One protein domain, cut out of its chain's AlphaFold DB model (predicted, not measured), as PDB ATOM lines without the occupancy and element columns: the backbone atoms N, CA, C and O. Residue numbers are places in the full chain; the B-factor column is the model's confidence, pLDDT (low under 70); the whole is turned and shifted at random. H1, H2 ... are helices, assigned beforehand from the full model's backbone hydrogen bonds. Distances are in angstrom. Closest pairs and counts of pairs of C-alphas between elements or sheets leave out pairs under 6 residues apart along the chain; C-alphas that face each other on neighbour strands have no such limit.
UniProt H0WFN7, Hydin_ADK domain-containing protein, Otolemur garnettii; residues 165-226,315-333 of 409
ATOM      1  N   GLU A 165     622.112 738.962 669.817       91.19
ATOM      2  CA  GLU A 165     622.889 739.871 670.670       91.19
ATOM      3  C   GLU A 165     622.154 741.179 670.978       91.19
ATOM      4  O   GLU A 165     622.319 741.729 672.064       91.19
ATOM      5  N   PHE A 166     621.338 741.680 670.044       91.00
ATOM      6  CA  PHE A 166     620.707 743.004 670.160       91.00
ATOM      7  C   PHE A 166     619.206 742.953 670.449       91.00
ATOM      8  O   PHE A 166     618.620 743.967 670.828       91.00
ATOM      9  N   ASP A 167     618.559 741.801 670.271       94.19
ATOM     10  CA  ASP A 167     617.123 741.682 670.488       94.19
ATOM     11  C   ASP A 167     616.800 741.510 671.983       94.19
ATOM     12  O   ASP A 167     616.989 740.449 672.587       94.19
ATOM     13  N   GLN A 168     616.289 742.579 672.597       92.94
ATOM     14  CA  GLN A 168     615.915 742.593 674.014       92.94
ATOM     15  C   GLN A 168     614.794 741.598 674.347       92.94
ATOM     16  O   GLN A 168     614.752 741.062 675.464       92.94
ATOM     17  N   GLN A 169     613.881 741.334 673.402       92.62
ATOM     18  CA  GLN A 169     612.802 740.372 673.604       92.62
ATOM     19  C   GLN A 169     613.378 738.958 673.676       92.62
ATOM     20  O   GLN A 169     613.090 738.252 674.644       92.62
ATOM     21  N   TYR A 170     614.238 738.570 672.732       92.69
ATOM     22  CA  TYR A 170     614.937 737.285 672.750       92.69
ATOM     23  C   TYR A 170     615.722 737.080 674.047       92.69
ATOM     24  O   TYR A 170     615.531 736.065 674.717       92.69
ATOM     25  N   LEU A 171     616.547 738.055 674.444       92.56
ATOM     26  CA  LEU A 171     617.362 737.959 675.661       92.56
ATOM     27  C   LEU A 171     616.495 737.748 676.911       92.56
ATOM     28  O   LEU A 171     616.821 736.943 677.788       92.56
ATOM     29  N   THR A 172     615.358 738.440 676.987       91.56
ATOM     30  CA  THR A 172     614.400 738.282 678.088       91.56
ATOM     31  C   THR A 172     613.722 736.911 678.050       91.56
ATOM     32  O   THR A 172     613.663 736.224 679.072       91.56
ATOM     33  N   GLU A 173     613.226 736.486 676.886       92.25
ATOM     34  CA  GLU A 173     612.576 735.184 676.700       92.25
ATOM     35  C   GLU A 173     613.533 734.026 677.015       92.25
ATOM     36  O   GLU A 173     613.154 733.082 677.709       92.25
ATOM     37  N   GLU A 174     614.795 734.115 676.598       91.06
ATOM     38  CA  GLU A 174     615.814 733.111 676.886       91.06
ATOM     39  C   GLU A 174     616.103 733.005 678.396       91.06
ATOM     40  O   GLU A 174     616.152 731.895 678.943       91.06
ATOM     41  N   LYS A 175     616.228 734.145 679.097       89.81
ATOM     42  CA  LYS A 175     616.368 734.186 680.567       89.81
ATOM     43  C   LYS A 175     615.181 733.510 681.266       89.81
ATOM     44  O   LYS A 175     615.384 732.805 682.259       89.81
ATOM     45  N   ILE A 176     613.962 733.711 680.760       91.12
ATOM     46  CA  ILE A 176     612.740 733.094 681.297       91.12
ATOM     47  C   ILE A 176     612.759 731.581 681.069       91.12
ATOM     48  O   ILE A 176     612.592 730.816 682.020       91.12
ATOM     49  N   LEU A 177     613.008 731.143 679.831       90.00
ATOM     50  CA  LEU A 177     613.008 729.727 679.465       90.00
ATOM     51  C   LEU A 177     614.043 728.936 680.275       90.00
ATOM     52  O   LEU A 177     613.718 727.882 680.813       90.00
ATOM     53  N   ARG A 178     615.251 729.479 680.474       88.44
ATOM     54  CA  ARG A 178     616.306 728.845 681.292       88.44
ATOM     55  C   ARG A 178     615.896 728.573 682.743       88.44
ATOM     56  O   ARG A 178     616.479 727.694 683.374       88.44
ATOM     57  N   LYS A 179     614.935 729.326 683.282       85.44
ATOM     58  CA  LYS A 179     614.439 729.182 684.661       85.44
ATOM     59  C   LYS A 179     613.183 728.312 684.763       85.44
ATOM     60  O   LYS A 179     612.780 727.978 685.875       85.44
ATOM     61  N   LEU A 180     612.559 727.950 683.640       86.44
ATOM     62  CA  LEU A 180     611.379 727.088 683.642       86.44
ATOM     63  C   LEU A 180     611.731 725.658 684.057       86.44
ATOM     64  O   LEU A 180     612.762 725.099 683.684       86.44
ATOM     65  N   LYS A 181     610.812 725.042 684.799       82.88
ATOM     66  CA  LYS A 181     610.813 723.604 685.086       82.88
ATOM     67  C   LYS A 181     609.921 722.880 684.067       82.88
ATOM     68  O   LYS A 181     609.045 723.491 683.460       82.88
ATOM     69  N   GLY A 182     610.117 721.572 683.890       79.12
ATOM     70  CA  GLY A 182     609.277 720.749 682.999       79.12
ATOM     71  C   GLY A 182     609.903 720.377 681.653       79.12
ATOM     72  O   GLY A 182     609.186 719.994 680.731       79.12
ATOM     73  N   TYR A 183     611.227 720.468 681.537       82.75
ATOM     74  CA  TYR A 183     611.965 719.869 680.430       82.75
ATOM     75  C   TYR A 183     611.896 718.340 680.491       82.75
ATOM     76  O   TYR A 183     611.994 717.736 681.561       82.75
ATOM     77  N   ASP A 184     611.749 717.708 679.331       79.69
ATOM     78  CA  ASP A 184     611.779 716.256 679.219       79.69
ATOM     79  C   ASP A 184     613.206 715.686 679.387       79.69
ATOM     80  O   ASP A 184     614.205 716.398 679.506       79.69
ATOM     81  N   SER A 185     613.330 714.356 679.347       75.69
ATOM     82  CA  SER A 185     614.629 713.656 679.420       75.69
ATOM     83  C   SER A 185     615.634 713.998 678.297       75.69
ATOM     84  O   SER A 185     616.791 713.567 678.356       75.69
ATOM     85  N   TYR A 186     615.215 714.758 677.280       73.38
ATOM     86  CA  TYR A 186     616.024 715.253 676.162       73.38
ATOM     87  C   TYR A 186     616.242 716.765 676.243       73.38
ATOM     88  O   TYR A 186     616.710 717.357 675.270       73.38
ATOM     89  N   ASN A 187     615.948 717.378 677.392       80.12
ATOM     90  CA  ASN A 187     616.056 718.815 677.608       80.12
ATOM     91  C   ASN A 187     615.204 719.627 676.615       80.12
ATOM     92  O   ASN A 187     615.604 720.703 676.176       80.12
ATOM     93  N   THR A 188     614.043 719.092 676.228       84.31
ATOM     94  CA  THR A 188     613.071 719.748 675.347       84.31
ATOM     95  C   THR A 188     611.806 720.075 676.134       84.31
ATOM     96  O   THR A 188     611.364 719.290 676.971       84.31
ATOM     97  N   ILE A 189     611.215 721.235 675.862       88.88
ATOM     98  CA  ILE A 189     609.928 721.650 676.420       88.88
ATOM     99  C   ILE A 189     608.989 721.990 675.268       88.88
ATOM    100  O   ILE A 189     609.399 722.619 674.293       88.88
ATOM    101  N   LEU A 190     607.745 721.527 675.346       89.75
ATOM    102  CA  LEU A 190     606.733 721.869 674.356       89.75
ATOM    103  C   LEU A 190     605.945 723.074 674.832       89.75
ATOM    104  O   LEU A 190     605.409 723.064 675.935       89.75
ATOM    105  N   LEU A 191     605.830 724.067 673.967       92.06
ATOM    106  CA  LEU A 191     604.959 725.212 674.162       92.06
ATOM    107  C   LEU A 191     603.946 725.270 673.017       92.06
ATOM    108  O   LEU A 191     604.181 724.667 671.964       92.06
ATOM    109  N   PRO A 192     602.822 725.978 673.207       91.88
ATOM    110  CA  PRO A 192     601.914 726.286 672.113       91.88
ATOM    111  C   PRO A 192     602.664 726.893 670.914       91.88
ATOM    112  O   PRO A 192     603.595 727.678 671.124       91.88
ATOM    113  N   PRO A 193     602.281 726.543 669.672       91.00
ATOM    114  CA  PRO A 193     602.875 727.140 668.482       91.00
ATOM    115  C   PRO A 193     602.648 728.656 668.490       91.00
ATOM    116  O   PRO A 193     601.566 729.118 668.847       91.00
ATOM    117  N   ARG A 194     603.684 729.404 668.098       91.25
ATOM    118  CA  ARG A 194     603.683 730.869 668.015       91.25
ATOM    119  C   ARG A 194     603.808 731.312 666.565       91.25
ATOM    120  O   ARG A 194     604.577 730.710 665.810       91.25
ATOM    121  N   ASN A 195     603.084 732.360 666.197       90.44
ATOM    122  CA  ASN A 195     603.302 733.059 664.934       90.44
ATOM    123  C   ASN A 195     604.483 734.040 665.057       90.44
ATOM    124  O   ASN A 195     604.801 734.471 666.166       90.44
ATOM    125  N   PRO A 196     605.111 734.432 663.934       90.75
ATOM    126  CA  PRO A 196     606.130 735.480 663.919       90.75
ATOM    127  C   PRO A 196     605.687 736.752 664.657       90.75
ATOM    128  O   PRO A 196     604.621 737.297 664.361       90.75
ATOM    129  N   GLY A 197     606.500 737.213 665.609       89.38
ATOM    130  CA  GLY A 197     606.246 738.393 666.444       89.38
ATOM    131  C   GLY A 197     605.420 738.126 667.710       89.38
ATOM    132  O   GLY A 197     605.203 739.039 668.512       89.38
ATOM    133  N   GLU A 198     604.945 736.896 667.930       92.19
ATOM    134  CA  GLU A 198     604.228 736.542 669.155       92.19
ATOM    135  C   GLU A 198     605.184 736.263 670.323       92.19
ATOM    136  O   GLU A 198     606.141 735.487 670.243       92.19
ATOM    137  N   LYS A 199     604.865 736.856 671.473       91.81
ATOM    138  CA  LYS A 199     605.621 736.683 672.719       91.81
ATOM    139  C   LYS A 199     605.391 735.301 673.332       91.81
ATOM    140  O   LYS A 199     604.465 734.578 672.952       91.81
ATOM    141  N   LEU A 200     606.205 734.940 674.326       92.44
ATOM    142  CA  LEU A 200     605.942 733.746 675.139       92.44
ATOM    143  C   LEU A 200     604.521 733.763 675.746       92.44
ATOM    144  O   LEU A 200     603.959 734.836 675.996       92.44
ATOM    145  N   PRO A 201     603.929 732.584 676.019       92.62
ATOM    146  CA  PRO A 201     602.623 732.505 676.660       92.62
ATOM    147  C   PRO A 201     602.569 733.324 677.964       92.62
ATOM    148  O   PRO A 201     603.527 733.293 678.743       92.62
ATOM    149  N   PRO A 202     601.465 734.041 678.241       90.69
ATOM    150  CA  PRO A 202     601.334 734.873 679.434       90.69
ATOM    151  C   PRO A 202     601.530 734.069 680.720       90.69
ATOM    152  O   PRO A 202     602.147 734.572 681.653       90.69
ATOM    153  N   GLU A 203     601.117 732.799 680.743       90.44
ATOM    154  CA  GLU A 203     601.288 731.907 681.894       90.44
ATOM    155  C   GLU A 203     602.766 731.707 682.261       90.44
ATOM    156  O   GLU A 203     603.114 731.577 683.433       90.44
ATOM    157  N   VAL A 204     603.649 731.711 681.260       90.38
ATOM    158  CA  VAL A 204     605.099 731.589 681.447       90.38
ATOM    159  C   VAL A 204     605.687 732.890 682.002       90.38
ATOM    160  O   VAL A 204     606.529 732.852 682.900       90.38
ATOM    161  N   TYR A 205     605.216 734.047 681.524       89.75
ATOM    162  CA  TYR A 205     605.623 735.349 682.064       89.75
ATOM    163  C   TYR A 205     605.140 735.570 683.499       89.75
ATOM    164  O   TYR A 205     605.900 736.080 684.323       89.75
ATOM    165  N   GLU A 206     603.893 735.211 683.803       90.19
ATOM    166  CA  GLU A 206     603.316 735.297 685.149       90.19
ATOM    167  C   GLU A 206     604.130 734.468 686.137       90.19
ATOM    168  O   GLU A 206     604.602 735.000 687.141       90.19
ATOM    169  N   TYR A 207     604.407 733.213 685.785       88.69
ATOM    170  CA  TYR A 207     605.237 732.330 686.599       88.69
ATOM    171  C   TYR A 207     606.635 732.904 686.851       88.69
ATOM    172  O   TYR A 207     607.147 732.869 687.969       88.69
ATOM    173  N   PHE A 208     607.259 733.497 685.830       88.06
ATOM    174  CA  PHE A 208     608.563 734.128 686.005       88.06
ATOM    175  C   PHE A 208     608.513 735.347 686.943       88.06
ATOM    176  O   PHE A 208     609.407 735.519 687.777       88.06
ATOM    177  N   LYS A 209     607.464 736.174 686.850       88.75
ATOM    178  CA  LYS A 209     607.248 737.309 687.764       88.75
ATOM    179  C   LYS A 209     607.033 736.840 689.203       88.75
ATOM    180  O   LYS A 209     607.581 737.451 690.119       88.75
ATOM    181  N   GLU A 210     606.281 735.760 689.398       87.94
ATOM    182  CA  GLU A 210     606.070 735.140 690.711       87.94
ATOM    183  C   GLU A 210     607.381 734.611 691.301       87.94
ATOM    184  O   GLU A 210     607.681 734.891 692.463       87.94
ATOM    185  N   ILE A 211     608.219 733.946 690.495       86.38
ATOM    186  CA  ILE A 211     609.555 733.518 690.933       86.38
ATOM    187  C   ILE A 211     610.423 734.721 691.324       86.38
ATOM    188  O   ILE A 211     611.073 734.672 692.370       86.38
ATOM    189  N   LYS A 212     610.464 735.791 690.509       86.56
ATOM    190  CA  LYS A 212     611.265 736.995 690.820       86.56
ATOM    191  C   LYS A 212     610.810 737.599 692.156       86.56
ATOM    192  O   LYS A 212     611.651 737.828 693.020       86.56
ATOM    193  N   ARG A 213     609.495 737.754 692.352       88.69
ATOM    194  CA  ARG A 213     608.902 738.295 693.586       88.69
ATOM    195  C   ARG A 213     609.219 737.437 694.810       88.69
ATOM    196  O   ARG A 213     609.715 737.957 695.799       88.69
ATOM    197  N   SER A 214     608.999 736.124 694.727       86.38
ATOM    198  CA  SER A 214     609.271 735.217 695.849       86.38
ATOM    199  C   SER A 214     610.758 735.205 696.224       86.38
ATOM    200  O   SER A 214     611.102 735.205 697.406       86.38
ATOM    201  N   ARG A 215     611.662 735.256 695.235       85.44
ATOM    202  CA  ARG A 215     613.110 735.326 695.488       85.44
ATOM    203  C   ARG A 215     613.506 736.648 696.154       85.44
ATOM    204  O   ARG A 215     614.341 736.639 697.052       85.44
ATOM    205  N   GLU A 216     612.905 737.762 695.743       88.94
ATOM    206  CA  GLU A 216     613.117 739.076 696.359       88.94
ATOM    207  C   GLU A 216     612.611 739.118 697.810       88.94
ATOM    208  O   GLU A 216     613.333 739.565 698.700       88.94
ATOM    209  N   GLU A 217     611.415 738.589 698.074       89.50
ATOM    210  CA  GLU A 217     610.848 738.469 699.424       89.50
ATOM    211  C   GLU A 217     611.725 737.597 700.333       89.50
ATOM    212  O   GLU A 217     612.013 737.987 701.464       89.50
ATOM    213  N   GLN A 218     612.227 736.465 699.829       84.94
ATOM    214  CA  GLN A 218     613.160 735.613 700.573       84.94
ATOM    215  C   GLN A 218     614.483 736.323 700.883       84.94
ATOM    216  O   GLN A 218     615.040 736.130 701.963       84.94
ATOM    217  N   MET A 219     615.006 737.140 699.963       82.69
ATOM    218  CA  MET A 219     616.221 737.922 700.213       82.69
ATOM    219  C   MET A 219     615.977 739.029 701.243       82.69
ATOM    220  O   MET A 219     616.798 739.195 702.141       82.69
ATOM    221  N   LYS A 220     614.834 739.724 701.175       86.31
ATOM    222  CA  LYS A 220     614.436 740.724 702.181       86.31
ATOM    223  C   LYS A 220     614.246 740.098 703.562       86.31
ATOM    224  O   LYS A 220     614.703 740.673 704.544       86.31
ATOM    225  N   ALA A 221     613.633 738.917 703.636       85.38
ATOM    226  CA  ALA A 221     613.459 738.184 704.888       85.38
ATOM    227  C   ALA A 221     614.807 737.771 705.497       85.38
ATOM    228  O   ALA A 221     615.043 738.049 706.666       85.38
ATOM    229  N   LYS A 222     615.720 737.203 704.697       86.44
ATOM    230  CA  LYS A 222     617.080 736.852 705.154       86.44
ATOM    231  C   LYS A 222     617.889 738.071 705.588       86.44
ATOM    232  O   LYS A 222     618.647 738.000 706.544       86.44
ATOM    233  N   PHE A 223     617.744 739.191 704.883       84.00
ATOM    234  CA  PHE A 223     618.403 740.439 705.255       84.00
ATOM    235  C   PHE A 223     617.878 740.975 706.593       84.00
ATOM    236  O   PHE A 223     618.668 741.384 707.439       84.00
ATOM    237  N   LEU A 224     616.561 740.918 706.805       79.62
ATOM    238  CA  LEU A 224     615.941 741.307 708.070       79.62
ATOM    239  C   LEU A 224     616.322 740.357 709.216       79.62
ATOM    240  O   LEU A 224     616.576 740.832 710.315       79.62
ATOM    241  N   GLU A 225     616.418 739.052 708.950       76.25
ATOM    242  CA  GLU A 225     616.865 738.034 709.913       76.25
ATOM    243  C   GLU A 225     618.318 738.269 710.358       76.25
ATOM    244  O   GLU A 225     618.599 738.280 711.557       76.25
ATOM    245  N   ASN A 226     619.219 738.569 709.414       73.31
ATOM    246  CA  ASN A 226     620.605 738.934 709.725       73.31
ATOM    247  C   ASN A 226     620.680 740.217 710.577       73.31
ATOM    248  O   ASN A 226     621.425 740.266 711.549       73.31
ATOM    249  N   SER A 315     601.847 723.475 681.229       86.00
ATOM    250  CA  SER A 315     600.583 722.733 681.176       86.00
ATOM    251  C   SER A 315     599.388 723.678 681.044       86.00
ATOM    252  O   SER A 315     598.481 723.402 680.258       86.00
ATOM    253  N   ARG A 316     599.405 724.816 681.755       87.19
ATOM    254  CA  ARG A 316     598.371 725.859 681.638       87.19
ATOM    255  C   ARG A 316     598.329 726.474 680.238       87.19
ATOM    256  O   ARG A 316     597.251 726.564 679.654       87.19
ATOM    257  N   ALA A 317     599.486 726.816 679.677       89.81
ATOM    258  CA  ALA A 317     599.582 727.375 678.331       89.81
ATOM    259  C   ALA A 317     599.072 726.398 677.254       89.81
ATOM    260  O   ALA A 317     598.319 726.794 676.362       89.81
ATOM    261  N   ILE A 318     599.433 725.113 677.352       88.56
ATOM    262  CA  ILE A 318     598.949 724.064 676.438       88.56
ATOM    263  C   ILE A 318     597.437 723.871 676.592       88.56
ATOM    264  O   ILE A 318     596.726 723.782 675.594       88.56
ATOM    265  N   ALA A 319     596.931 723.836 677.826       86.56
ATOM    266  CA  ALA A 319     595.507 723.692 678.094       86.56
ATOM    267  C   ALA A 319     594.689 724.839 677.486       86.56
ATOM    268  O   ALA A 319     593.718 724.575 676.777       86.56
ATOM    269  N   ARG A 320     595.132 726.091 677.673       88.19
ATOM    270  CA  ARG A 320     594.521 727.269 677.041       88.19
ATOM    271  C   ARG A 320     594.507 727.141 675.519       88.19
ATOM    272  O   ARG A 320     593.476 727.385 674.902       88.19
ATOM    273  N   HIS A 321     595.626 726.729 674.924       87.62
ATOM    274  CA  HIS A 321     595.735 726.552 673.475       87.62
ATOM    275  C   HIS A 321     594.791 725.467 672.934       87.62
ATOM    276  O   HIS A 321     594.156 725.660 671.903       87.62
ATOM    277  N   LEU A 322     594.659 724.346 673.647       86.25
ATOM    278  CA  LEU A 322     593.781 723.237 673.264       86.25
ATOM    279  C   LEU A 322     592.309 723.452 673.665       86.25
ATOM    280  O   LEU A 322     591.486 722.568 673.430       86.25
ATOM    281  N   GLY A 323     591.971 724.577 674.306       82.50
ATOM    282  CA  GLY A 323     590.631 724.823 674.852       82.50
ATOM    283  C   GLY A 323     590.233 723.824 675.943       82.50
ATOM    284  O   GLY A 323     589.052 723.549 676.149       82.50
ATOM    285  N   ILE A 324     591.218 723.226 676.615       82.94
ATOM    286  CA  ILE A 324     591.001 722.258 677.681       82.94
ATOM    287  C   ILE A 324     590.876 723.007 679.001       82.94
ATOM    288  O   ILE A 324     591.829 723.627 679.466       82.94
ATOM    289  N   ASP A 325     589.727 722.866 679.652       76.31
ATOM    290  CA  ASP A 325     589.578 723.305 681.031       76.31
ATOM    291  C   ASP A 325     590.334 722.353 681.976       76.31
ATOM    292  O   ASP A 325     590.028 721.159 682.073       76.31
ATOM    293  N   ILE A 326     591.375 722.885 682.619       72.44
ATOM    294  CA  ILE A 326     592.210 722.203 683.620       72.44
ATOM    295  C   ILE A 326     591.834 722.572 685.056       72.44
ATOM    296  O   ILE A 326     592.469 722.047 685.978       72.44
ATOM    297  N   SER A 327     590.834 723.439 685.251       72.12
ATOM    298  CA  SER A 327     590.321 723.783 686.577       72.12
ATOM    299  C   SER A 327     589.820 722.534 687.307       72.12
ATOM    300  O   SER A 327     589.455 721.526 686.689       72.12
ATOM    301  N   ALA A 328     589.797 722.583 688.641       68.44
ATOM    302  CA  ALA A 328     589.254 721.491 689.446       68.44
ATOM    303  C   ALA A 328     587.812 721.144 689.016       68.44
ATOM    304  O   ALA A 328     587.467 719.971 688.890       68.44
ATOM    305  N   GLU A 329     587.012 722.159 688.683       66.50
ATOM    306  CA  GLU A 329     585.639 722.028 688.186       66.50
ATOM    307  C   GLU A 329     585.579 721.349 686.803       66.50
ATOM    308  O   GLU A 329     584.834 720.383 686.615       66.50
ATOM    309  N   GLY A 330     586.422 721.767 685.852       65.50
ATOM    310  CA  GLY A 330     586.501 721.174 684.513       65.50
ATOM    311  C   GLY A 330     586.974 719.716 684.509       65.50
ATOM    312  O   GLY A 330     586.490 718.891 683.726       65.50
ATOM    313  N   ARG A 331     587.879 719.348 685.426       63.16
ATOM    314  CA  ARG A 331     588.317 717.952 685.610       63.16
ATOM    315  C   ARG A 331     587.204 717.074 686.172       63.16
ATOM    316  O   ARG A 331     587.003 715.960 685.680       63.16
ATOM    317  N   LEU A 332     586.465 717.580 687.161       61.59
ATOM    318  CA  LEU A 332     585.289 716.895 687.699       61.59
ATOM    319  C   LEU A 332     584.237 716.681 686.601       61.59
ATOM    320  O   LEU A 332     583.684 715.587 686.511       61.59
ATOM    321  N   ALA A 333     584.039 717.653 685.708       61.06
ATOM    322  CA  ALA A 333     583.137 717.515 684.564       61.06
ATOM    323  C   ALA A 333     583.609 716.465 683.535       61.06
ATOM    324  O   ALA A 333     582.800 715.687 683.031       61.06
TER     325      ALA A 333
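This is residues 165 to 226 and 315 to 333 of the 409 residues of the protein "Hydin_ADK domain-containing protein" of Otolemur garnettii (UniProt H0WFN7). This is a loose, open arrangement of helices round one end of a long helix: H1 comes in steeply with its last residues and meets H2 near its beginning, as a corner, while the short H3 meets the first residues of H2. Residues 212 to 226 of H2 stick out from there as an arm, residues 183 to 188 of the link between H1 and H2 stick out as a loop, and the short H4 touches no helix. The printed part has 81 residues with four named helices, in the order H1, H2, H3, H4, and no named strand, and its class is all helix. The whole is loose, with a radius of gyration of the C-alphas of 16.4 A and spans of 49 by 42 by 26 A.

Start at H1, residues 168 to 179, and look for the place where it touches H2, residues 202 to 226: the two touch through residues 176 to 179 of H1 and 204 to 208 of H2 alone. Their closest C-alphas are those of Ile 176 and Phe 208, 6.4 A apart. They run the same way at a steep tilt of 68 degrees, only just short of about perpendicular. Next look at H3, residues 315 to 321, which touches H2 at residues 202 to 204 of H2 alone; the closest C-alphas, of Glu 203 and Ala 317, are 6.0 A apart. H2 and H3 run opposite ways at a shallow tilt of 30 degrees. H4, residues 328 to 333, is apart from H1, H2 and H3, and H1 is apart from H3. In H2, H3 and H4 every O i to N i+4 pair is within hydrogen-bond range; in H1, 7 of 8 are.

Find C-alpha 168 at (615.915, 742.593, 674.014); from there H1 runs 17.2 A to C-alpha 179. H2 begins at C-alpha 202, at (601.334, 734.873, 679.434), and runs 36.1 A to C-alpha 226. H3 measures 9.9 A from C-alpha 315 to C-alpha 321. H4 measures 8.8 A and ends with C-alpha 333 at (583.137, 717.515, 684.564).

The two C-alphas farthest apart are those of Asn 226 and Ala 333, 50.0 A. Residues 227 to 314 are not printed, and C-alphas 226 and 315 stand 38.4 A apart across this cut. The link from H1 to H2, residues 180 to 201, is long, and the link from H3 to H4 is short. Read the B-factor column for the model's confidence: the mean pLDDT of the printed part is 85.2, and residues 328 to 333 are under 70.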